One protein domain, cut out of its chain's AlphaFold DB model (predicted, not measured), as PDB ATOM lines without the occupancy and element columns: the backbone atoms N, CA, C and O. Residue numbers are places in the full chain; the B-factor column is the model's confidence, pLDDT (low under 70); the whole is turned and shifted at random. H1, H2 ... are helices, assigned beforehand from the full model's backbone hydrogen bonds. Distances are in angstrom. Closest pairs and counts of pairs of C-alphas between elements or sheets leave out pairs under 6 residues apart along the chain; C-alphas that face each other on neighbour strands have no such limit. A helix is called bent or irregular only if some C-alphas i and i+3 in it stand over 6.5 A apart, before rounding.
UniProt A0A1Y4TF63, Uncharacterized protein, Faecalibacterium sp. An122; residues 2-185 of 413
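What this domain is: This is residues 2 to 185 of the 413 residues of an uncharacterized protein of Faecalibacterium sp. An122 (UniProt A0A1Y4TF63). One long helix, H5, folds back on itself into two arms lying side by side, and H1 packs along its second arm at the middle of the domain. On the other side of H1 are H2 and H4, with H3 beyond them, so that H1 to H4 make an up-and-down bundle, each helix running against the one before it in the chain; H7 packs on H5b through residues 166 to 173. The 184 printed residues hold seven named helices, H1 to H7 in chain order, and no named strand: the class is all helix. The whole is compact, with a radius of gyration of the C-alphas of 16.8 A and spans of 48 by 35 by 30 A.

Where its parts are: H5, residues 101 to 153, was assigned as one helix by its hydrogen bonds but is bent: C-alphas 126 and 129 are 9.2 A apart. Its arms are H5a, residues 101 to 126, 35.2 A, and H5b, residues 129 to 153, 35.4 A. H1, residues 2 to 28, runs 38.4 A from C-alpha 2 at (180.275, 126.725, 241.892), with a kink of 42 degrees near residue 18. H2 is residues 35 to 51, 26.6 A; H3 is residues 55 to 71, 26.1 A; H4 is residues 75 to 94, 28.6 A. H4 is irregular, but only just, with C-alphas 80 and 83 at 6.7 A; H5b is irregular too, with C-alphas 133 and 136 at 6.6 A. H6 is residues 157 to 160, 5.6 A, and H7 is residues 163 to 183, 29.5 A, ending at C-alpha 183 (192.922, 146.889, 222.126).

How they stand to each other: H5a and H5b touch, closest at the C-alphas of Ala 101 and Leu 153, 5.1 A, opposite ways at a shallow tilt of 10 degrees. H5b touches H1, closest at the C-alphas of Ser 20 and Ser 135, 4.5 A. H1 and H2, a helical hairpin, touch at Gly 8 and Gly 46, their closest C-alphas, 4.1 A. H4 touches H1, closest at the C-alphas of Ala 22 and Ala 80, 5.8 A. H3 touches H4, closest at the C-alphas of Met 62 and Leu 89, 6.0 A, and is apart from H1. H5b touches H7 with residues 144 to 152 alone, closest at the C-alphas of Phe 148 and Leu 173, 7.4 A. H6 is close to H5b but not clearly touching, with the C-alphas of Val 152 and Tyr 160 at 6.1 A. Every O i to N i+4 pair is within hydrogen-bond range in H7, against 20 of 23 in H1, 8 of 13 in H2, 7 of 13 in H3, 13 of 16 in H4, 20 of 22 in H5a and 18 of 21 in H5b; H6 is too short for such a pair.

The domain as a whole: The C-alphas farthest apart, Ser 53 and Leu 124, are 49.8 A from each other. The printed part has no cut and no long link. Mean pLDDT of the printed part is 84.5; residues 2, 180 and 183 to 184 are under 70.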
ATOM      1  N   ILE A   2     180.828 126.049 243.085       66.75
ATOM      2  CA  ILE A   2     180.275 126.725 241.892       66.75
ATOM      3  C   ILE A   2     179.253 127.837 242.225       66.75
ATOM      4  O   ILE A   2     179.259 128.911 241.629       66.75
ATOM      5  N   THR A   3     178.417 127.630 243.241       76.00
ATOM      6  CA  THR A   3     177.455 128.637 243.718       76.00
ATOM      7  C   THR A   3     178.129 129.849 244.368       76.00
ATOM      8  O   THR A   3     177.678 130.973 244.172       76.00
ATOM      9  N   VAL A   4     179.240 129.638 245.081       85.62
ATOM     10  CA  VAL A   4     180.063 130.689 245.715       85.62
ATOM     11  C   VAL A   4     180.626 131.642 244.667       85.62
ATOM     12  O   VAL A   4     180.537 132.858 244.825       85.62
ATOM     13  N   PHE A   5     181.134 131.084 243.567       85.06
ATOM     14  CA  PHE A   5     181.639 131.860 242.441       85.06
ATOM     15  C   PHE A   5     180.553 132.757 241.832       85.06
ATOM     16  O   PHE A   5     180.776 133.949 241.648       85.06
ATOM     17  N   LEU A   6     179.344 132.230 241.608       87.00
ATOM     18  CA  LEU A   6     178.225 133.019 241.080       87.00
ATOM     19  C   LEU A   6     177.761 134.122 242.043       87.00
ATOM     20  O   LEU A   6     177.421 135.213 241.589       87.00
ATOM     21  N   TYR A   7     177.778 133.882 243.359       88.75
ATOM     22  CA  TYR A   7     177.499 134.932 244.348       88.75
ATOM     23  C   TYR A   7     178.565 136.031 244.345       88.75
ATOM     24  O   TYR A   7     178.212 137.209 244.415       88.75
ATOM     25  N   GLY A   8     179.840 135.656 244.217       89.31
ATOM     26  CA  GLY A   8     180.948 136.600 244.084       89.31
ATOM     27  C   GLY A   8     180.847 137.431 242.804       89.31
ATOM     28  O   GLY A   8     180.908 138.654 242.870       89.31
ATOM     29  N   LEU A   9     180.594 136.796 241.654       89.81
ATOM     30  CA  LEU A   9     180.395 137.496 240.379       89.81
ATOM     31  C   LEU A   9     179.181 138.422 240.410       89.81
ATOM     32  O   LEU A   9     179.253 139.543 239.915       89.81
ATOM     33  N   ARG A  10     178.073 137.984 241.021       90.94
ATOM     34  CA  ARG A  10     176.911 138.849 241.239       90.94
ATOM     35  C   ARG A  10     177.299 140.096 242.034       90.94
ATOM     36  O   ARG A  10     176.909 141.193 241.649       90.94
ATOM     37  N   MET A  11     178.016 139.929 243.145       92.19
ATOM     38  CA  MET A  11     178.419 141.066 243.970       92.19
ATOM     39  C   MET A  11     179.381 141.978 243.212       92.19
ATOM     40  O   MET A  11     179.212 143.188 243.227       92.19
ATOM     41  N   MET A  12     180.329 141.402 242.474       92.19
ATOM     42  CA  MET A  12     181.230 142.158 241.613       92.19
ATOM     43  C   MET A  12     180.467 142.998 240.580       92.19
ATOM     44  O   MET A  12     180.794 144.163 240.389       92.19
ATOM     45  N   ALA A  13     179.417 142.460 239.956       91.12
ATOM     46  CA  ALA A  13     178.595 143.219 239.014       91.12
ATOM     47  C   ALA A  13     177.913 144.418 239.685       91.12
ATOM     48  O   ALA A  13     177.979 145.533 239.164       91.12
ATOM     49  N   ASP A  14     177.305 144.210 240.857       90.44
ATOM     50  CA  ASP A  14     176.669 145.281 241.631       90.44
ATOM     51  C   ASP A  14     177.704 146.356 242.038       90.44
ATOM     52  O   ASP A  14     177.447 147.554 241.903       90.44
ATOM     53  N   LEU A  15     178.899 145.939 242.472       91.69
ATOM     54  CA  LEU A  15     179.971 146.839 242.903       91.69
ATOM     55  C   LEU A  15     180.636 147.592 241.753       91.69
ATOM     56  O   LEU A  15     180.969 148.754 241.935       91.69
ATOM     57  N   LEU A  16     180.798 146.991 240.573       91.69
ATOM     58  CA  LEU A  16     181.295 147.692 239.384       91.69
ATOM     59  C   LEU A  16     180.282 148.721 238.876       91.69
ATOM     60  O   LEU A  16     180.666 149.810 238.464       91.69
ATOM     61  N   THR A  17     178.987 148.400 238.969       91.19
ATOM     62  CA  THR A  17     177.894 149.336 238.656       91.19
ATOM     63  C   THR A  17     177.950 150.555 239.566       91.19
ATOM     64  O   THR A  17     177.764 151.677 239.117       91.19
ATOM     65  N   TYR A  18     178.197 150.343 240.859       91.19
ATOM     66  CA  TYR A  18     178.410 151.422 241.816       91.19
ATOM     67  C   TYR A  18     179.727 152.170 241.545       91.19
ATOM     68  O   TYR A  18     179.751 153.399 241.471       91.19
ATOM     69  N   GLY A  19     180.807 151.415 241.347       88.88
ATOM     70  CA  GLY A  19     182.167 151.900 241.164       88.88
ATOM     71  C   GLY A  19     182.329 152.790 239.940       88.88
ATOM     72  O   GLY A  19     183.075 153.755 240.014       88.88
ATOM     73  N   SER A  20     181.592 152.559 238.850       91.19
ATOM     74  CA  SER A  20     181.636 153.467 237.696       91.19
ATOM     75  C   SER A  20     181.216 154.893 238.068       91.19
ATOM     76  O   SER A  20     181.830 155.849 237.616       91.19
ATOM     77  N   PHE A  21     180.218 155.054 238.944       89.56
ATOM     78  CA  PHE A  21     179.813 156.379 239.422       89.56
ATOM     79  C   PHE A  21     180.756 156.893 240.512       89.56
ATOM     80  O   PHE A  21     181.194 158.038 240.456       89.56
ATOM     81  N   ALA A  22     181.080 156.057 241.501       88.75
ATOM     82  CA  ALA A  22     181.868 156.470 242.661       88.75
ATOM     83  C   ALA A  22     183.305 156.864 242.284       88.75
ATOM     84  O   ALA A  22     183.786 157.908 242.719       88.75
ATOM     85  N   SER A  23     183.958 156.084 241.419       88.25
ATOM     86  CA  SER A  23     185.328 156.348 240.973       88.25
ATOM     87  C   SER A  23     185.443 157.631 240.148       88.25
ATOM     88  O   SER A  23     186.481 158.281 240.202       88.25
ATOM     89  N   PHE A  24     184.390 158.035 239.422       88.81
ATOM     90  CA  PHE A  24     184.371 159.316 238.707       88.81
ATOM     91  C   PHE A  24     184.539 160.491 239.672       88.81
ATOM     92  O   PHE A  24     185.425 161.325 239.502       88.81
ATOM     93  N   PHE A  25     183.698 160.539 240.702       85.25
ATOM     94  CA  PHE A  25     183.742 161.612 241.688       85.25
ATOM     95  C   PHE A  25     185.005 161.536 242.546       85.25
ATOM     96  O   PHE A  25     185.595 162.574 242.815       85.25
ATOM     97  N   ALA A  26     185.447 160.333 242.928       86.69
ATOM     98  CA  ALA A  26     186.684 160.159 243.684       86.69
ATOM     99  C   ALA A  26     187.893 160.728 242.922       86.69
ATOM    100  O   ALA A  26     188.632 161.544 243.468       86.69
ATOM    101  N   ALA A  27     188.020 160.408 241.630       86.44
ATOM    102  CA  ALA A  27     189.061 160.967 240.773       86.44
ATOM    103  C   ALA A  27     188.904 162.483 240.546       86.44
ATOM    104  O   ALA A  27     189.894 163.210 240.547       86.44
ATOM    105  N   CYS A  28     187.676 162.996 240.401       82.62
ATOM    106  CA  CYS A  28     187.440 164.443 240.277       82.62
ATOM    107  C   CYS A  28     187.821 165.228 241.542       82.62
ATOM    108  O   CYS A  28     188.133 166.411 241.450       82.62
ATOM    109  N   LEU A  29     187.790 164.582 242.707       81.81
ATOM    110  CA  LEU A  29     188.177 165.150 244.000       81.81
ATOM    111  C   LEU A  29     189.672 164.943 244.315       81.81
ATOM    112  O   LEU A  29     190.109 165.277 245.413       81.81
ATOM    113  N   GLY A  30     190.451 164.405 243.370       79.94
ATOM    114  CA  GLY A  30     191.894 164.189 243.511       79.94
ATOM    115  C   GLY A  30     192.298 162.841 244.116       79.94
ATOM    116  O   GLY A  30     193.478 162.647 244.386       79.94
ATOM    117  N   GLY A  31     191.354 161.918 244.320       83.00
ATOM    118  CA  GLY A  31     191.641 160.544 244.739       83.00
ATOM    119  C   GLY A  31     192.222 159.684 243.613       83.00
ATOM    120  O   GLY A  31     192.102 160.006 242.426       83.00
ATOM    121  N   GLN A  32     192.823 158.557 243.986       85.00
ATOM    122  CA  GLN A  32     193.316 157.536 243.068       85.00
ATOM    123  C   GLN A  32     192.450 156.277 243.196       85.00
ATOM    124  O   GLN A  32     192.811 155.335 243.911       85.00
ATOM    125  N   PRO A  33     191.302 156.215 242.492       79.44
ATOM    126  CA  PRO A  33     190.381 155.103 242.648       79.44
ATOM    127  C   PRO A  33     191.063 153.790 242.259       79.44
ATOM    128  O   PRO A  33     191.491 153.600 241.121       79.44
ATOM    129  N   ALA A  34     191.121 152.861 243.213       83.56
ATOM    130  CA  ALA A  34     191.681 151.526 243.036       83.56
ATOM    131  C   ALA A  34     190.546 150.504 242.831       83.56
ATOM    132  O   ALA A  34     190.095 149.874 243.792       83.56
ATOM    133  N   PRO A  35     190.058 150.282 241.594       79.19
ATOM    134  CA  PRO A  35     188.911 149.405 241.348       79.19
ATOM    135  C   PRO A  35     189.175 147.942 241.718       79.19
ATOM    136  O   PRO A  35     188.240 147.206 242.028       79.19
ATOM    137  N   LEU A  36     190.445 147.521 241.757       83.75
ATOM    138  CA  LEU A  36     190.842 146.194 242.233       83.75
ATOM    139  C   LEU A  36     190.440 145.955 243.693       83.75
ATOM    140  O   LEU A  36     190.164 144.818 244.067       83.75
ATOM    141  N   LEU A  37     190.322 147.004 244.508       85.31
ATOM    142  CA  LEU A  37     189.912 146.871 245.902       85.31
ATOM    143  C   LEU A  37     188.451 146.413 246.055       85.31
ATOM    144  O   LEU A  37     188.079 145.903 247.113       85.31
ATOM    145  N   LEU A  38     187.627 146.548 245.005       87.81
ATOM    146  CA  LEU A  38     186.252 146.033 244.957       87.81
ATOM    147  C   LEU A  38     186.201 144.496 244.844       87.81
ATOM    148  O   LEU A  38     185.171 143.894 245.157       87.81
ATOM    149  N   LEU A  39     187.307 143.837 244.464       89.12
ATOM    150  CA  LEU A  39     187.418 142.370 244.475       89.12
ATOM    151  C   LEU A  39     187.282 141.807 245.884       89.12
ATOM    152  O   LEU A  39     186.612 140.794 246.068       89.12
ATOM    153  N   LEU A  40     187.874 142.472 246.874       90.88
ATOM    154  CA  LEU A  40     187.869 142.016 248.258       90.88
ATOM    155  C   LEU A  40     186.436 141.825 248.806       90.88
ATOM    156  O   LEU A  40     186.098 140.697 249.171       90.88
ATOM    157  N   PRO A  41     185.543 142.837 248.804       91.12
ATOM    158  CA  PRO A  41     184.174 142.678 249.286       91.12
ATOM    159  C   PRO A  41     183.360 141.699 248.433       91.12
ATOM    160  O   PRO A  41     182.521 140.982 248.981       91.12
ATOM    161  N   ALA A  42     183.619 141.600 247.125       91.94
ATOM    162  CA  ALA A  42     182.955 140.622 246.263       91.94
ATOM    163  C   ALA A  42     183.328 139.171 246.621       91.94
ATOM    164  O   ALA A  42     182.450 138.310 246.729       91.94
ATOM    165  N   VAL A  43     184.616 138.899 246.850       90.56
ATOM    166  CA  VAL A  43     185.121 137.578 247.251       90.56
ATOM    167  C   VAL A  43     184.644 137.227 248.660       90.56
ATOM    168  O   VAL A  43     184.115 136.133 248.861       90.56
ATOM    169  N   CYS A  44     184.735 138.161 249.611       90.56
ATOM    170  CA  CYS A  44     184.213 137.986 250.970       90.56
ATOM    171  C   CYS A  44     182.714 137.655 250.961       90.56
ATOM    172  O   CYS A  44     182.281 136.730 251.651       90.56
ATOM    173  N   TYR A  45     181.926 138.343 250.129       90.50
ATOM    174  CA  TYR A  45     180.507 138.046 249.957       90.50
ATOM    175  C   TYR A  45     180.275 136.647 249.372       90.50
ATOM    176  O   TYR A  45     179.435 135.902 249.878       90.50
ATOM    177  N   GLY A  46     181.037 136.244 248.352       88.56
ATOM    178  CA  GLY A  46     180.967 134.888 247.806       88.56
ATOM    179  C   GLY A  46     181.246 133.823 248.871       88.56
ATOM    180  O   GLY A  46     180.440 132.912 249.057       88.56
ATOM    181  N   ILE A  47     182.355 133.957 249.605       88.94
ATOM    182  CA  ILE A  47     182.772 133.012 250.654       88.94
ATOM    183  C   ILE A  47     181.740 132.957 251.784       88.94
ATOM    184  O   ILE A  47     181.438 131.876 252.287       88.94
ATOM    185  N   SER A  48     181.136 134.093 252.141       89.44
ATOM    186  CA  SER A  48     180.097 134.138 253.175       89.44
ATOM    187  C   SER A  48     178.900 133.229 252.848       89.44
ATOM    188  O   SER A  48     178.287 132.674 253.759       89.44
ATOM    189  N   ALA A  49     178.616 132.971 251.565       85.31
ATOM    190  CA  ALA A  49     177.561 132.046 251.154       85.31
ATOM    191  C   ALA A  49     177.837 130.581 251.553       85.31
ATOM    192  O   ALA A  49     176.897 129.797 251.653       85.31
ATOM    193  N   CYS A  50     179.089 130.192 251.834       85.38
ATOM    194  CA  CYS A  50     179.403 128.875 252.408       85.38
ATOM    195  C   CYS A  50     178.845 128.707 253.828       85.38
ATOM    196  O   CYS A  50     178.583 127.588 254.262       85.38
ATOM    197  N   PHE A  51     178.655 129.811 254.552       84.44
ATOM    198  CA  PHE A  51     178.284 129.826 255.965       84.44
ATOM    199  C   PHE A  51     176.816 130.215 256.177       84.44
ATOM    200  O   PHE A  51     176.473 130.845 257.176       84.44
ATOM    201  N   LEU A  52     175.927 129.814 255.257       78.44
ATOM    202  CA  LEU A  52     174.482 130.070 255.347       78.44
ATOM    203  C   LEU A  52     173.888 129.649 256.704       78.44
ATOM    204  O   LEU A  52     173.084 130.389 257.264       78.44
ATOM    205  N   SER A  53     174.340 128.521 257.262       78.44
ATOM    206  CA  SER A  53     173.869 127.976 258.544       78.44
ATOM    207  C   SER A  53     174.488 128.632 259.790       78.44
ATOM    208  O   SER A  53     174.054 128.336 260.898       78.44
ATOM    209  N   ARG A  54     175.524 129.477 259.651       84.56
ATOM    210  CA  ARG A  54     176.289 130.041 260.783       84.56
ATOM    211  C   ARG A  54     176.441 131.565 260.650       84.56
ATOM    212  O   ARG A  54     177.404 132.026 260.035       84.56
ATOM    213  N   PRO A  55     175.553 132.371 261.263       81.88
ATOM    214  CA  PRO A  55     175.509 133.825 261.046       81.88
ATOM    215  C   PRO A  55     176.774 134.563 261.520       81.88
ATOM    216  O   PRO A  55     177.164 135.568 260.924       81.88
ATOM    217  N   ILE A  56     177.447 134.041 262.549       84.38
ATOM    218  CA  ILE A  56     178.671 134.627 263.122       84.38
ATOM    219  C   ILE A  56     179.846 134.515 262.139       84.38
ATOM    220  O   ILE A  56     180.520 135.500 261.860       84.38
ATOM    221  N   LEU A  57     180.055 133.339 261.539       84.31
ATOM    222  CA  LEU A  57     181.110 133.143 260.534       84.31
ATOM    223  C   LEU A  57     180.817 133.928 259.251       84.31
ATOM    224  O   LEU A  57     181.720 134.485 258.633       84.31
ATOM    225  N   ARG A  58     179.535 134.023 258.890       84.94
ATOM    226  CA  ARG A  58     179.061 134.763 257.720       84.94
ATOM    227  C   ARG A  58     179.411 136.252 257.791       84.94
ATOM    228  O   ARG A  58     179.936 136.812 256.834       84.94
ATOM    229  N   THR A  59     179.130 136.878 258.933       84.00
ATOM    230  CA  THR A  59     179.464 138.287 259.193       84.00
ATOM    231  C   THR A  59     180.964 138.483 259.421       84.00
ATOM    232  O   THR A  59     181.516 139.467 258.936       84.00
ATOM    233  N   GLY A  60     181.645 137.506 260.032       85.25
ATOM    234  CA  GLY A  60     183.103 137.486 260.183       85.25
ATOM    235  C   GLY A  60     183.863 137.616 258.857       85.25
ATOM    236  O   GLY A  60     184.812 138.390 258.774       85.25
ATOM    237  N   CYS A  61     183.401 136.967 257.780       85.25
ATOM    238  CA  CYS A  61     183.998 137.132 256.445       85.25
ATOM    239  C   CYS A  61     183.967 138.587 255.941       85.25
ATOM    240  O   CYS A  61     184.856 138.994 255.196       85.25
ATOM    241  N   MET A  62     182.967 139.374 256.345       89.25
ATOM    242  CA  MET A  62     182.837 140.777 255.945       89.25
ATOM    243  C   MET A  62     183.691 141.726 256.791       89.25
ATOM    244  O   MET A  62     183.998 142.819 256.326       89.25
ATOM    245  N   VAL A  63     184.138 141.306 257.981       86.62
ATOM    246  CA  VAL A  63     185.106 142.072 258.787       86.62
ATOM    247  C   VAL A  63     186.420 142.237 258.023       86.62
ATOM    248  O   VAL A  63     187.006 143.310 258.046       86.62
ATOM    249  N   VAL A  64     186.836 141.222 257.257       86.12
ATOM    250  CA  VAL A  64     188.021 141.301 256.386       86.12
ATOM    251  C   VAL A  64     187.848 142.365 255.295       86.12
ATOM    252  O   VAL A  64     188.760 143.148 255.051       86.12
ATOM    253  N   ALA A  65     186.665 142.451 254.680       85.62
ATOM    254  CA  ALA A  65     186.368 143.506 253.710       85.62
ATOM    255  C   ALA A  65     186.330 144.903 254.359       85.62
ATOM    256  O   ALA A  65     186.764 145.874 253.744       85.62
ATOM    257  N   LEU A  66     185.867 145.003 255.611       86.69
ATOM    258  CA  LEU A  66     185.880 146.244 256.392       86.69
ATOM    259  C   LEU A  66     187.307 146.692 256.735       86.69
ATOM    260  O   LEU A  66     187.627 147.869 256.607       86.69
ATOM    261  N   LEU A  67     188.183 145.754 257.100       86.31
ATOM    262  CA  LEU A  67     189.608 146.021 257.311       86.31
ATOM    263  C   LEU A  67     190.297 146.500 256.025       86.31
ATOM    264  O   LEU A  67     191.251 147.268 256.098       86.31
ATOM    265  N   GLY A  68     189.771 146.136 254.852       81.19
ATOM    266  CA  GLY A  68     190.220 146.661 253.563       81.19
ATOM    267  C   GLY A  68     190.133 148.187 253.434       81.19
ATOM    268  O   GLY A  68     190.915 148.771 252.692       81.19
ATOM    269  N   VAL A  69     189.263 148.856 254.203       82.69
ATOM    270  CA  VAL A  69     189.177 150.330 254.245       82.69
ATOM    271  C   VAL A  69     190.490 150.954 254.747       82.69
ATOM    272  O   VAL A  69     190.864 152.036 254.302       82.69
ATOM    273  N   LEU A  70     191.217 150.266 255.637       83.12
ATOM    274  CA  LEU A  70     192.495 150.739 256.186       83.12
ATOM    275  C   LEU A  70     193.625 150.723 255.148       83.12
ATOM    276  O   LEU A  70     194.588 151.470 255.291       83.12
ATOM    277  N   LEU A  71     193.504 149.891 254.108       80.12
ATOM    278  CA  LEU A  71     194.488 149.786 253.026       80.12
ATOM    279  C   LEU A  71     194.397 150.950 252.033       80.12
ATOM    280  O   LEU A  71     195.326 151.163 251.262       80.12
ATOM    281  N   VAL A  72     193.289 151.695 252.038       82.75
ATOM    282  CA  VAL A  72     193.123 152.876 251.191       82.75
ATOM    283  C   VAL A  72     193.824 154.053 251.867       82.75
ATOM    284  O   VAL A  72     193.460 154.373 252.999       82.75
ATOM    285  N   PRO A  73     194.824 154.696 251.247       75.81
ATOM    286  CA  PRO A  73     195.532 155.809 251.875       75.81
ATOM    287  C   PRO A  73     194.667 157.077 251.927       75.81
ATOM    288  O   PRO A  73     194.581 157.712 252.980       75.81
ATOM    289  N   ASP A  74     193.965 157.391 250.838       84.94
ATOM    290  CA  ASP A  74     193.236 158.648 250.679       84.94
ATOM    291  C   ASP A  74     191.846 158.632 251.315       84.94
ATOM    292  O   ASP A  74     191.070 157.681 251.200       84.94
ATOM    293  N   TRP A  75     191.491 159.734 251.976       79.75
ATOM    294  CA  TRP A  75     190.202 159.866 252.657       79.75
ATOM    295  C   TRP A  75     189.017 159.896 251.678       79.75
ATOM    296  O   TRP A  75     187.948 159.377 251.999       79.75
ATOM    297  N   VAL A  76     189.216 160.454 250.477       82.75
ATOM    298  CA  VAL A  76     188.209 160.500 249.405       82.75
ATOM    299  C   VAL A  76     187.895 159.088 248.916       82.75
ATOM    300  O   VAL A  76     186.731 158.693 248.839       82.75
ATOM    301  N   ASP A  77     188.934 158.297 248.657       84.75
ATOM    302  CA  ASP A  77     188.784 156.918 248.205       84.75
ATOM    303  C   ASP A  77     188.212 156.027 249.314       84.75
ATOM    304  O   ASP A  77     187.383 155.160 249.041       84.75
ATOM    305  N   ARG A  78     188.551 156.282 250.590       86.38
ATOM    306  CA  ARG A  78     187.895 155.630 251.740       86.38
ATOM    307  C   ARG A  78     186.399 155.925 251.767       86.38
ATOM    308  O   ARG A  78     185.600 155.006 251.948       86.38
ATOM    309  N   ALA A  79     186.013 157.186 251.574       83.19
ATOM    310  CA  ALA A  79     184.613 157.594 251.552       83.19
ATOM    311  C   ALA A  79     183.845 156.936 250.393       83.19
ATOM    312  O   ALA A  79     182.732 156.452 250.597       83.19
ATOM    313  N   ALA A  80     184.458 156.844 249.209       85.12
ATOM    314  CA  ALA A  80     183.896 156.136 248.059       85.12
ATOM    315  C   ALA A  80     183.852 154.606 248.256       85.12
ATOM    316  O   ALA A  80     182.973 153.931 247.725       85.12
ATOM    317  N   TYR A  81     184.764 154.035 249.045       85.94
ATOM    318  CA  TYR A  81     184.813 152.597 249.310       85.94
ATOM    319  C   TYR A  81     183.823 152.139 250.393       85.94
ATOM    320  O   TYR A  81     183.315 151.018 250.335       85.94
ATOM    321  N   LEU A  82     183.486 152.992 251.366       87.06
ATOM    322  CA  LEU A  82     182.595 152.628 252.477       87.06
ATOM    323  C   LEU A  82     181.238 152.059 252.012       87.06
ATOM    324  O   LEU A  82     180.881 150.965 252.463       87.06
ATOM    325  N   PRO A  83     180.485 152.692 251.087       86.75
ATOM    326  CA  PRO A  83     179.228 152.122 250.598       86.75
ATOM    327  C   PRO A  83     179.411 150.769 249.894       86.75
ATOM    328  O   PRO A  83     178.544 149.897 250.015       86.75
ATOM    329  N   ALA A  84     180.548 150.563 249.219       87.81
ATOM    330  CA  ALA A  84     180.889 149.301 248.564       87.81
ATOM    331  C   ALA A  84     181.111 148.148 249.559       87.81
ATOM    332  O   ALA A  84     180.886 146.993 249.206       87.81
ATOM    333  N   VAL A  85     181.492 148.435 250.809       89.88
ATOM    334  CA  VAL A  85     181.621 147.428 251.878       89.88
ATOM    335  C   VAL A  85     180.330 147.279 252.684       89.88
ATOM    336  O   VAL A  85     179.922 146.162 253.017       89.88
ATOM    337  N   PHE A  86     179.633 148.383 252.967       89.12
ATOM    338  CA  PHE A  86     178.383 148.340 253.728       89.12
ATOM    339  C   PHE A  86     177.261 147.614 252.986       89.12
ATOM    340  O   PHE A  86     176.472 146.915 253.619       89.12
ATOM    341  N   TYR A  87     177.190 147.722 251.658       88.31
ATOM    342  CA  TYR A  87     176.202 147.000 250.852       88.31
ATOM    343  C   TYR A  87     176.269 145.470 250.976       88.31
ATOM    344  O   TYR A  87     175.257 144.869 251.363       88.31
ATOM    345  N   PRO A  88     177.411 144.807 250.716       89.38
ATOM    346  CA  PRO A  88     177.534 143.374 250.930       89.38
ATOM    347  C   PRO A  88     177.362 143.011 252.405       89.38
ATOM    348  O   PRO A  88     176.691 142.024 252.688       89.38
ATOM    349  N   LEU A  89     177.876 143.814 253.348       89.94
ATOM    350  CA  LEU A  89     177.705 143.562 254.783       89.94
ATOM    351  C   LEU A  89     176.226 143.556 255.189       89.94
ATOM    352  O   LEU A  89     175.785 142.655 255.900       89.94
ATOM    353  N   TYR A  90     175.443 144.515 254.700       88.88
ATOM    354  CA  TYR A  90     174.010 144.606 254.958       88.88
ATOM    355  C   TYR A  90     173.240 143.411 254.378       88.88
ATOM    356  O   TYR A  90     172.404 142.815 255.063       88.88
ATOM    357  N   LEU A  91     173.541 143.016 253.135       87.38
ATOM    358  CA  LEU A  91     172.927 141.842 252.503       87.38
ATOM    359  C   LEU A  91     173.282 140.546 253.238       87.38
ATOM    360  O   LEU A  91     172.415 139.701 253.459       87.38
ATOM    361  N   VAL A  92     174.542 140.414 253.655       88.81
ATOM    362  CA  VAL A  92     175.038 139.293 254.458       88.81
ATOM    363  C   VAL A  92     174.365 139.258 255.819       88.81
ATOM    364  O   VAL A  92     173.948 138.192 256.263       88.81
ATOM    365  N   TRP A  93     174.226 140.394 256.492       85.44
ATOM    366  CA  TRP A  93     173.573 140.465 257.794       85.44
ATOM    367  C   TRP A  93     172.119 139.988 257.709       85.44
ATOM    368  O   TRP A  93     171.711 139.137 258.499       85.44
ATOM    369  N   ARG A  94     171.388 140.399 256.663       82.50
ATOM    370  CA  ARG A  94     170.030 139.907 256.374       82.50
ATOM    371  C   ARG A  94     169.958 138.474 255.843       82.50
ATOM    372  O   ARG A  94     168.898 137.862 255.908       82.50
ATOM    373  N   GLY A  95     171.057 137.929 255.326       79.06
ATOM    374  CA  GLY A  95     171.086 136.607 254.693       79.06
ATOM    375  C   GLY A  95     170.462 136.566 253.291       79.06
ATOM    376  O   GLY A  95     170.019 135.507 252.851       79.06
ATOM    377  N   GLU A  96     170.416 137.692 252.572       80.62
ATOM    378  CA  GLU A  96     169.753 137.811 251.264       80.62
ATOM    379  C   GLU A  96     170.668 137.416 250.079       80.62
ATOM    380  O   GLU A  96     171.212 138.257 249.355       80.62
ATOM    381  N   TYR A  97     170.780 136.115 249.796       80.31
ATOM    382  CA  TYR A  97     171.572 135.571 248.677       80.31
ATOM    383  C   TYR A  97     170.733 135.277 247.421       80.31
ATOM    384  O   TYR A  97     170.689 134.163 246.913       80.31
ATOM    385  N   LEU A  98     170.055 136.288 246.877       76.50
ATOM    386  CA  LEU A  98     169.198 136.119 245.693       76.50
ATOM    387  C   LEU A  98     169.988 136.044 244.370       76.50
ATOM    388  O   LEU A  98     170.514 137.050 243.897       76.50
ATOM    389  N   LEU A  99     170.049 134.875 243.736       80.19
ATOM    390  CA  LEU A  99     170.501 134.719 242.346       80.19
ATOM    391  C   LEU A  99     169.270 134.653 241.437       80.19
ATOM    392  O   LEU A  99     168.670 133.593 241.291       80.19
ATOM    393  N   SER A 100     168.877 135.777 240.836       82.06
ATOM    394  CA  SER A 100     167.774 135.810 239.871       82.06
ATOM    395  C   SER A 100     168.142 136.586 238.609       82.06
ATOM    396  O   SER A 100     168.757 137.655 238.668       82.06
ATOM    397  N   ALA A 101     167.751 136.037 237.457       81.44
ATOM    398  CA  ALA A 101     167.962 136.668 236.158       81.44
ATOM    399  C   ALA A 101     167.157 137.971 236.023       81.44
ATOM    400  O   ALA A 101     167.669 138.945 235.477       81.44
ATOM    401  N   ASP A 102     165.941 138.013 236.575       81.06
ATOM    402  CA  ASP A 102     165.070 139.195 236.520       81.06
ATOM    403  C   ASP A 102     165.661 140.378 237.287       81.06
ATOM    404  O   ASP A 102     165.675 141.502 236.789       81.06
ATOM    405  N   ARG A 103     166.246 140.125 238.465       83.88
ATOM    406  CA  ARG A 103     166.957 141.163 239.220       83.88
ATOM    407  C   ARG A 103     168.153 141.693 238.435       83.88
ATOM    408  O   ARG A 103     168.350 142.903 238.389       83.88
ATOM    409  N   GLN A 104     168.951 140.807 237.837       84.31
ATOM    410  CA  GLN A 104     170.115 141.216 237.044       84.31
ATOM    411  C   GLN A 104     169.701 142.035 235.815       84.31
ATOM    412  O   GLN A 104     170.312 143.062 235.530       84.31
ATOM    413  N   ALA A 105     168.608 141.654 235.147       85.25
ATOM    414  CA  ALA A 105     168.039 142.424 234.043       85.25
ATOM    415  C   ALA A 105     167.547 143.808 234.477       85.25
ATOM    416  O   ALA A 105     167.758 144.792 233.770       85.25
ATOM    417  N   ASP A 106     166.938 143.906 235.653       85.75
ATOM    418  CA  ASP A 106     166.495 145.176 236.217       85.75
ATOM    419  C   ASP A 106     167.652 146.128 236.536       85.75
ATOM    420  O   ASP A 106     167.549 147.327 236.258       85.75
ATOM    421  N   VAL A 107     168.740 145.614 237.120       86.06
ATOM    422  CA  VAL A 107     169.948 146.403 237.411       86.06
ATOM    423  C   VAL A 107     170.614 146.842 236.109       86.06
ATOM    424  O   VAL A 107     170.937 148.019 235.968       86.06
ATOM    425  N   PHE A 108     170.713 145.946 235.126       89.06
ATOM    426  CA  PHE A 108     171.247 146.256 233.803       89.06
ATOM    427  C   PHE A 108     170.455 147.338 233.075       89.06
ATOM    428  O   PHE A 108     171.017 148.340 232.641       89.06
ATOM    429  N   LEU A 109     169.131 147.200 232.987       88.12
ATOM    430  CA  LEU A 109     168.292 148.202 232.332       88.12
ATOM    431  C   LEU A 109     168.319 149.546 233.061       88.12
ATOM    432  O   LEU A 109     168.195 150.590 232.423       88.12
ATOM    433  N   MET A 110     168.446 149.533 234.388       87.38
ATOM    434  CA  MET A 110     168.638 150.753 235.167       87.38
ATOM    435  C   MET A 110     169.973 151.409 234.813       87.38
ATOM    436  O   MET A 110     169.990 152.598 234.494       87.38
ATOM    437  N   PHE A 111     171.053 150.630 234.788       89.75
ATOM    438  CA  PHE A 111     172.383 151.115 234.456       89.75
ATOM    439  C   PHE A 111     172.448 151.687 233.038       89.75
ATOM    440  O   PHE A 111     172.857 152.828 232.860       89.75
ATOM    441  N   CYS A 112     171.931 150.970 232.038       88.88
ATOM    442  CA  CYS A 112     171.893 151.439 230.651       88.88
ATOM    443  C   CYS A 112     171.048 152.704 230.442       88.88
ATOM    444  O   CYS A 112     171.224 153.382 229.439       88.88
ATOM    445  N   LYS A 113     170.128 153.032 231.356       88.06
ATOM    446  CA  LYS A 113     169.363 154.289 231.308       88.06
ATOM    447  C   LYS A 113     170.072 155.422 232.037       88.06
ATOM    448  O   LYS A 113     170.079 156.546 231.550       88.06
ATOM    449  N   ALA A 114     170.627 155.136 233.210       87.88
ATOM    450  CA  ALA A 114     171.234 156.142 234.069       87.88
ATOM    451  C   ALA A 114     172.638 156.537 233.594       87.88
ATOM    452  O   ALA A 114     172.961 157.722 233.558       87.88
ATOM    453  N   TYR A 115     173.456 155.559 233.203       90.81
ATOM    454  CA  TYR A 115     174.863 155.775 232.884       90.81
ATOM    455  C   TYR A 115     175.092 156.690 231.672       90.81
ATOM    456  O   TYR A 115     175.907 157.594 231.798       90.81
ATOM    457  N   PRO A 116     174.382 156.565 230.530       89.75
ATOM    458  CA  PRO A 116     174.603 157.471 229.399       89.75
ATOM    459  C   PRO A 116     174.255 158.924 229.726       89.75
ATOM    460  O   PRO A 116     174.967 159.833 229.316       89.75
ATOM    461  N   VAL A 117     173.188 159.141 230.502       88.19
ATOM    462  CA  VAL A 117     172.788 160.479 230.959       88.19
ATOM    463  C   VAL A 117     173.847 161.053 231.898       88.19
ATOM    464  O   VAL A 117     174.271 162.190 231.724       88.19
ATOM    465  N   PHE A 118     174.321 160.249 232.851       88.12
ATOM    466  CA  PHE A 118     175.420 160.606 233.746       88.12
ATOM    467  C   PHE A 118     176.706 160.942 232.976       88.12
ATOM    468  O   PHE A 118     177.304 161.989 233.211       88.12
ATOM    469  N   ALA A 119     177.094 160.089 232.026       88.00
ATOM    470  CA  ALA A 119     178.304 160.236 231.231       88.00
ATOM    471  C   ALA A 119     178.265 161.485 230.346       88.00
ATOM    472  O   ALA A 119     179.255 162.206 230.269       88.00
ATOM    473  N   LEU A 120     177.118 161.768 229.721       86.19
ATOM    474  CA  LEU A 120     176.934 162.957 228.894       86.19
ATOM    475  C   LEU A 120     176.962 164.233 229.742       86.19
ATOM    476  O   LEU A 120     177.725 165.146 229.443       86.19
ATOM    477  N   LEU A 121     176.159 164.292 230.809       83.81
ATOM    478  CA  LEU A 121     176.035 165.497 231.628       83.81
ATOM    479  C   LEU A 121     177.344 165.829 232.345       83.81
ATOM    480  O   LEU A 121     177.823 166.951 232.236       83.81
ATOM    481  N   LEU A 122     177.950 164.870 233.048       83.56
ATOM    482  CA  LEU A 122     179.161 165.133 233.832       83.56
ATOM    483  C   LEU A 122     180.445 165.057 233.005       83.56
ATOM    484  O   LEU A 122     181.440 165.679 233.368       83.56
ATOM    485  N   GLY A 123     180.430 164.344 231.878       82.62
ATOM    486  CA  GLY A 123     181.529 164.392 230.920       82.62
ATOM    487  C   GLY A 123     181.657 165.773 230.273       82.62
ATOM    488  O   GLY A 123     182.773 166.264 230.130       82.62
ATOM    489  N   LEU A 124     180.533 166.417 229.934       77.62
ATOM    490  CA  LEU A 124     180.525 167.764 229.351       77.62
ATOM    491  C   LEU A 124     180.678 168.869 230.402       77.62
ATOM    492  O   LEU A 124     181.425 169.813 230.180       77.62
ATOM    493  N   ALA A 125     179.970 168.765 231.529       76.06
ATOM    494  CA  ALA A 125     179.916 169.837 232.522       76.06
ATOM    495  C   ALA A 125     181.082 169.825 233.521       76.06
ATOM    496  O   ALA A 125     181.313 170.839 234.171       76.06
ATOM    497  N   TRP A 126     181.774 168.692 233.689       80.56
ATOM    498  CA  TRP A 126     182.783 168.538 234.741       80.56
ATOM    499  C   TRP A 126     184.149 168.134 234.204       80.56
ATOM    500  O   TRP A 126     185.072 168.941 234.177       80.56
ATOM    501  N   ASN A 127     184.308 166.868 233.810       81.19
ATOM    502  CA  ASN A 127     185.600 166.350 233.377       81.19
ATOM    503  C   ASN A 127     185.438 165.132 232.460       81.19
ATOM    504  O   ASN A 127     185.357 163.982 232.904       81.19
ATOM    505  N   GLY A 128     185.434 165.392 231.154       81.06
ATOM    506  CA  GLY A 128     185.338 164.351 230.132       81.06
ATOM    507  C   GLY A 128     186.513 163.375 230.150       81.06
ATOM    508  O   GLY A 128     186.331 162.194 229.864       81.06
ATOM    509  N   ARG A 129     187.707 163.819 230.556       84.00
ATOM    510  CA  ARG A 129     188.894 162.961 230.609       84.00
ATOM    511  C   ARG A 129     188.772 161.902 231.702       84.00
ATOM    512  O   ARG A 129     188.913 160.718 231.417       84.00
ATOM    513  N   VAL A 130     188.408 162.307 232.919       85.88
ATOM    514  CA  VAL A 130     188.166 161.374 234.037       85.88
ATOM    515  C   VAL A 130     187.008 160.422 233.719       85.88
ATOM    516  O   VAL A 130     187.064 159.234 234.047       85.88
ATOM    517  N   MET A 131     185.976 160.904 233.018       88.19
ATOM    518  CA  MET A 131     184.875 160.054 232.556       88.19
ATOM    519  C   MET A 131     185.369 158.923 231.640       88.19
ATOM    520  O   MET A 131     184.974 157.770 231.821       88.19
ATOM    521  N   LEU A 132     186.240 159.240 230.678       85.44
ATOM    522  CA  LEU A 132     186.758 158.281 229.699       85.44
ATOM    523  C   LEU A 132     187.828 157.346 230.276       85.44
ATOM    524  O   LEU A 132     187.848 156.171 229.919       85.44
ATOM    525  N   GLU A 133     188.695 157.840 231.160       85.31
ATOM    526  CA  GLU A 133     189.830 157.075 231.692       85.31
ATOM    527  C   GLU A 133     189.455 156.212 232.908       85.31
ATOM    528  O   GLU A 133     190.002 155.125 233.078       85.31
ATOM    529  N   VAL A 134     188.505 156.656 233.740       87.50
ATOM    530  CA  VAL A 134     188.189 156.001 235.023       87.50
ATOM    531  C   VAL A 134     186.804 155.352 235.013       87.50
ATOM    532  O   VAL A 134     186.667 154.160 235.290       87.50
ATOM    533  N   SER A 135     185.757 156.116 234.693       90.56
ATOM    534  CA  SER A 135     184.363 155.651 234.800       90.56
ATOM    535  C   SER A 135     183.974 154.680 233.685       90.56
ATOM    536  O   SER A 135     183.401 153.618 233.945       90.56
ATOM    537  N   LEU A 136     184.288 155.028 232.434       88.62
ATOM    538  CA  LEU A 136     183.882 154.262 231.255       88.62
ATOM    539  C   LEU A 136     184.425 152.824 231.246       88.62
ATOM    540  O   LEU A 136     183.627 151.915 230.996       88.62
ATOM    541  N   PRO A 137     185.705 152.556 231.567       89.38
ATOM    542  CA  PRO A 137     186.205 151.186 231.630       89.38
ATOM    543  C   PRO A 137     185.456 150.341 232.665       89.38
ATOM    544  O   PRO A 137     185.108 149.189 232.395       89.38
ATOM    545  N   LEU A 138     185.133 150.922 233.827       89.25
ATOM    546  CA  LEU A 138     184.351 150.247 234.867       89.25
ATOM    547  C   LEU A 138     182.918 149.971 234.415       89.25
ATOM    548  O   LEU A 138     182.397 148.886 234.668       89.25
ATOM    549  N   ALA A 139     182.301 150.906 233.693       90.81
ATOM    550  CA  ALA A 139     180.969 150.734 233.129       90.81
ATOM    551  C   ALA A 139     180.911 149.607 232.088       90.81
ATOM    552  O   ALA A 139     179.970 148.810 232.090       90.81
ATOM    553  N   ILE A 140     181.928 149.502 231.226       89.25
ATOM    554  CA  ILE A 140     182.042 148.422 230.235       89.25
ATOM    555  C   ILE A 140     182.153 147.070 230.945       89.25
ATOM    556  O   ILE A 140     181.441 146.124 230.589       89.25
ATOM    557  N   TRP A 141     182.987 146.977 231.982       88.88
ATOM    558  CA  TRP A 141     183.109 145.767 232.794       88.88
ATOM    559  C   TRP A 141     181.815 145.418 233.536       88.88
ATOM    560  O   TRP A 141     181.405 144.256 233.518       88.88
ATOM    561  N   ALA A 142     181.133 146.406 234.122       91.44
ATOM    562  CA  ALA A 142     179.844 146.217 234.783       91.44
ATOM    563  C   ALA A 142     178.802 145.630 233.818       91.44
ATOM    564  O   ALA A 142     178.183 144.609 234.117       91.44
ATOM    565  N   VAL A 143     178.662 146.222 232.629       91.50
ATOM    566  CA  VAL A 143     177.740 145.760 231.579       91.50
ATOM    567  C   VAL A 143     178.086 144.351 231.117       91.50
ATOM    568  O   VAL A 143     177.205 143.495 231.031       91.50
ATOM    569  N   SER A 144     179.363 144.087 230.854       88.69
ATOM    570  CA  SER A 144     179.830 142.784 230.376       88.69
ATOM    571  C   SER A 144     179.516 141.684 231.390       88.69
ATOM    572  O   SER A 144     178.982 140.628 231.038       88.69
ATOM    573  N   LEU A 145     179.766 141.961 232.671       89.56
ATOM    574  CA  LEU A 145     179.507 141.021 233.750       89.56
ATOM    575  C   LEU A 145     178.004 140.816 234.001       89.56
ATOM    576  O   LEU A 145     177.569 139.687 234.235       89.56
ATOM    577  N   GLN A 146     177.191 141.868 233.884       90.50
ATOM    578  CA  GLN A 146     175.731 141.765 233.960       90.50
ATOM    579  C   GLN A 146     175.142 140.954 232.796       90.50
ATOM    580  O   GLN A 146     174.277 140.108 233.020       90.50
ATOM    581  N   ILE A 147     175.619 141.156 231.562       89.25
ATOM    582  CA  ILE A 147     175.213 140.364 230.385       89.25
ATOM    583  C   ILE A 147     175.543 138.890 230.586       89.25
ATOM    584  O   ILE A 147     174.692 138.024 230.361       89.25
ATOM    585  N   PHE A 148     176.750 138.605 231.065       88.56
ATOM    586  CA  PHE A 148     177.164 137.252 231.403       88.56
ATOM    587  C   PHE A 148     176.254 136.622 232.462       88.56
ATOM    588  O   PHE A 148     175.706 135.542 232.235       88.56
ATOM    589  N   LEU A 149     176.016 137.314 233.581       88.25
ATOM    590  CA  LEU A 149     175.142 136.829 234.650       88.25
ATOM    591  C   LEU A 149     173.715 136.595 234.157       88.25
ATOM    592  O   LEU A 149     173.139 135.552 234.449       88.25
ATOM    593  N   MET A 150     173.146 137.506 233.367       87.31
ATOM    594  CA  MET A 150     171.823 137.313 232.769       87.31
ATOM    595  C   MET A 150     171.779 136.087 231.852       87.31
ATOM    596  O   MET A 150     170.806 135.335 231.887       87.31
ATOM    597  N   ARG A 151     172.814 135.867 231.033       84.81
ATOM    598  CA  ARG A 151     172.886 134.717 230.122       84.81
ATOM    599  C   ARG A 151     172.973 133.397 230.887       84.81
ATOM    600  O   ARG A 151     172.266 132.458 230.534       84.81
ATOM    601  N   VAL A 152     173.796 133.345 231.934       85.06
ATOM    602  CA  VAL A 152     173.991 132.152 232.770       85.06
ATOM    603  C   VAL A 152     172.752 131.866 233.627       85.06
ATOM    604  O   VAL A 152     172.287 130.729 233.667       85.06
ATOM    605  N   LEU A 153     172.165 132.887 234.258       84.00
ATOM    606  CA  LEU A 153     171.026 132.734 235.174       84.00
ATOM    607  C   LEU A 153     169.678 132.510 234.479       84.00
ATOM    608  O   LEU A 153     168.723 132.113 235.140       84.00
ATOM    609  N   ARG A 154     169.575 132.757 233.166       83.50
ATOM    610  CA  ARG A 154     168.388 132.391 232.369       83.50
ATOM    611  C   ARG A 154     168.251 130.887 232.156       83.50
ATOM    612  O   ARG A 154     167.162 130.428 231.826       83.50
ATOM    613  N   GLN A 155     169.343 130.139 232.288       82.25
ATOM    614  CA  GLN A 155     169.315 128.692 232.128       82.25
ATOM    615  C   GLN A 155     168.795 128.008 233.389       82.25
ATOM    616  O   GLN A 155     168.890 128.540 234.496       82.25
ATOM    617  N   ALA A 156     168.264 126.798 233.222       77.69
ATOM    618  CA  ALA A 156     167.808 125.992 234.344       77.69
ATOM    619  C   ALA A 156     168.948 125.760 235.363       77.69
ATOM    620  O   ALA A 156     170.108 125.602 234.967       77.69
ATOM    621  N   PRO A 157     168.640 125.674 236.672       75.25
ATOM    622  CA  PRO A 157     169.641 125.514 237.728       75.25
ATOM    623  C   PRO A 157     170.504 124.260 237.615       75.25
ATOM    624  O   PRO A 157     171.627 124.260 238.113       75.25
ATOM    625  N   ALA A 158     170.028 123.220 236.930       77.31
ATOM    626  CA  ALA A 158     170.829 122.039 236.627       77.31
ATOM    627  C   ALA A 158     171.976 122.335 235.639       77.31
ATOM    628  O   ALA A 158     173.039 121.734 235.739       77.31
ATOM    629  N   VAL A 159     171.782 123.285 234.717       78.00
ATOM    630  CA  VAL A 159     172.724 123.582 233.630       78.00
ATOM    631  C   VAL A 159     173.821 124.534 234.090       78.00
ATOM    632  O   VAL A 159     174.992 124.242 233.900       78.00
ATOM    633  N   TYR A 160     173.490 125.647 234.756       78.81
ATOM    634  CA  TYR A 160     174.533 126.591 235.187       78.81
ATOM    635  C   TYR A 160     175.349 126.108 236.393       78.81
ATOM    636  O   TYR A 160     176.336 126.740 236.756       78.81
ATOM    637  N   ARG A 161     174.937 125.019 237.052       78.00
ATOM    638  CA  ARG A 161     175.728 124.378 238.112       78.00
ATOM    639  C   ARG A 161     176.797 123.438 237.565       78.00
ATOM    640  O   ARG A 161     177.640 123.022 238.356       78.00
ATOM    641  N   SER A 162     176.783 123.103 236.273       82.75
ATOM    642  CA  SER A 162     177.837 122.277 235.691       82.75
ATOM    643  C   SER A 162     179.111 123.110 235.464       82.75
ATOM    644  O   SER A 162     179.037 124.256 235.005       82.75
ATOM    645  N   PRO A 163     180.293 122.571 235.813       79.00
ATOM    646  CA  PRO A 163     181.555 123.294 235.673       79.00
ATOM    647  C   PRO A 163     181.894 123.560 234.204       79.00
ATOM    648  O   PRO A 163     182.336 124.659 233.886       79.00
ATOM    649  N   ASP A 164     181.610 122.617 233.305       82.56
ATOM    650  CA  ASP A 164     181.956 122.725 231.883       82.56
ATOM    651  C   ASP A 164     181.203 123.870 231.196       82.56
ATOM    652  O   ASP A 164     181.777 124.650 230.433       82.56
ATOM    653  N   TYR A 165     179.920 124.036 231.529       80.56
ATOM    654  CA  TYR A 165     179.108 125.134 231.009       80.56
ATOM    655  C   TYR A 165     179.606 126.497 231.502       80.56
ATOM    656  O   TYR A 165     179.616 127.480 230.752       80.56
ATOM    657  N   LEU A 166     180.021 126.573 232.768       79.31
ATOM    658  CA  LEU A 166     180.576 127.796 233.335       79.31
ATOM    659  C   LEU A 166     181.961 128.106 232.785       79.31
ATOM    660  O   LEU A 166     182.208 129.264 232.479       79.31
ATOM    661  N   LEU A 167     182.830 127.110 232.614       80.81
ATOM    662  CA  LEU A 167     184.161 127.279 232.032       80.81
ATOM    663  C   LEU A 167     184.072 127.757 230.582       80.81
ATOM    664  O   LEU A 167     184.754 128.713 230.222       80.81
ATOM    665  N   GLY A 168     183.169 127.184 229.780       80.00
ATOM    666  CA  GLY A 168     182.944 127.633 228.405       80.00
ATOM    667  C   GLY A 168     182.476 129.091 228.323       80.00
ATOM    668  O   GLY A 168     183.010 129.884 227.549       80.00
ATOM    669  N   ASN A 169     181.512 129.492 229.160       77.75
ATOM    670  CA  ASN A 169     181.026 130.875 229.154       77.75
ATOM    671  C   ASN A 169     181.994 131.857 229.841       77.75
ATOM    672  O   ASN A 169     182.091 133.007 229.418       77.75
ATOM    673  N   ALA A 170     182.703 131.443 230.893       75.88
ATOM    674  CA  ALA A 170     183.729 132.259 231.542       75.88
ATOM    675  C   ALA A 170     184.924 132.473 230.605       75.88
ATOM    676  O   ALA A 170     185.471 133.571 230.562       75.88
ATOM    677  N   GLY A 171     185.261 131.469 229.788       76.88
ATOM    678  CA  GLY A 171     186.234 131.581 228.705       76.88
ATOM    679  C   GLY A 171     185.848 132.644 227.675       76.88
ATOM    680  O   GLY A 171     186.698 133.428 227.271       76.88
ATOM    681  N   LEU A 172     184.563 132.760 227.317       77.00
ATOM    682  CA  LEU A 172     184.082 133.857 226.464       77.00
ATOM    683  C   LEU A 172     184.253 135.230 227.128       77.00
ATOM    684  O   LEU A 172     184.672 136.175 226.466       77.00
ATOM    685  N   LEU A 173     183.961 135.347 228.428       75.94
ATOM    686  CA  LEU A 173     184.156 136.597 229.169       75.94
ATOM    687  C   LEU A 173     185.643 136.987 229.236       75.94
ATOM    688  O   LEU A 173     185.988 138.144 229.008       75.94
ATOM    689  N   LEU A 174     186.521 136.014 229.495       77.56
ATOM    690  CA  LEU A 174     187.972 136.199 229.463       77.56
ATOM    691  C   LEU A 174     188.470 136.536 228.058       77.56
ATOM    692  O   LEU A 174     189.353 137.373 227.930       77.56
ATOM    693  N   GLY A 175     187.884 135.950 227.013       78.38
ATOM    694  CA  GLY A 175     188.186 136.277 225.622       78.38
ATOM    695  C   GLY A 175     187.846 137.729 225.285       78.38
ATOM    696  O   GLY A 175     188.668 138.425 224.697       78.38
ATOM    697  N   VAL A 176     186.682 138.220 225.725       75.50
ATOM    698  CA  VAL A 176     186.315 139.641 225.591       75.50
ATOM    699  C   VAL A 176     187.277 140.524 226.385       75.50
ATOM    700  O   VAL A 176     187.773 141.507 225.847       75.50
ATOM    701  N   GLY A 177     187.610 140.151 227.624       74.94
ATOM    702  CA  GLY A 177     188.574 140.890 228.444       74.94
ATOM    703  C   GLY A 177     189.979 140.938 227.834       74.94
ATOM    704  O   GLY A 177     190.601 141.998 227.800       74.94
ATOM    705  N   ALA A 178     190.465 139.820 227.297       76.44
ATOM    706  CA  ALA A 178     191.751 139.726 226.614       76.44
ATOM    707  C   ALA A 178     191.758 140.544 225.318       76.44
ATOM    708  O   ALA A 178     192.732 141.239 225.040       76.44
ATOM    709  N   LEU A 179     190.657 140.527 224.561       75.06
ATOM    710  CA  LEU A 179     190.493 141.371 223.383       75.06
ATOM    711  C   LEU A 179     190.524 142.856 223.771       75.06
ATOM    712  O   LEU A 179     191.279 143.619 223.180       75.06
ATOM    713  N   SER A 180     189.792 143.262 224.811       69.75
ATOM    714  CA  SER A 180     189.839 144.632 225.337       69.75
ATOM    715  C   SER A 180     191.240 145.031 225.814       69.75
ATOM    716  O   SER A 180     191.674 146.149 225.552       69.75
ATOM    717  N   PHE A 181     191.981 144.122 226.453       75.44
ATOM    718  CA  PHE A 181     193.369 144.353 226.859       75.44
ATOM    719  C   PHE A 181     194.305 144.525 225.655       75.44
ATOM    720  O   PHE A 181     195.132 145.437 225.637       75.44
ATOM    721  N   LEU A 182     194.145 143.700 224.618       74.50
ATOM    722  CA  LEU A 182     194.896 143.828 223.369       74.50
ATOM    723  C   LEU A 182     194.587 145.150 222.655       74.50
ATOM    724  O   LEU A 182     195.512 145.805 222.179       74.50
ATOM    725  N   LEU A 183     193.319 145.573 222.634       65.94
ATOM    726  CA  LEU A 183     192.922 146.889 222.126       65.94
ATOM    727  C   LEU A 183     193.508 148.035 222.961       65.94
ATOM    728  O   LEU A 183     193.874 149.058 222.399       65.94
ATOM    729  N   SER A 184     193.656 147.859 224.276       67.88
ATOM    730  CA  SER A 184     194.250 148.856 225.175       67.88
ATOM    731  C   SER A 184     195.769 149.013 225.015       67.88
ATOM    732  O   SER A 184     196.372 149.865 225.673       67.88
ATOM    733  N   ARG A 185     196.421 148.205 224.169       79.25
ATOM    734  CA  ARG A 185     197.858 148.318 223.914       79.25
ATOM    735  C   ARG A 185     198.141 149.615 223.154       79.25
ATOM    736  O   ARG A 185     197.475 149.914 222.164       79.25
TER     737      ARG A 185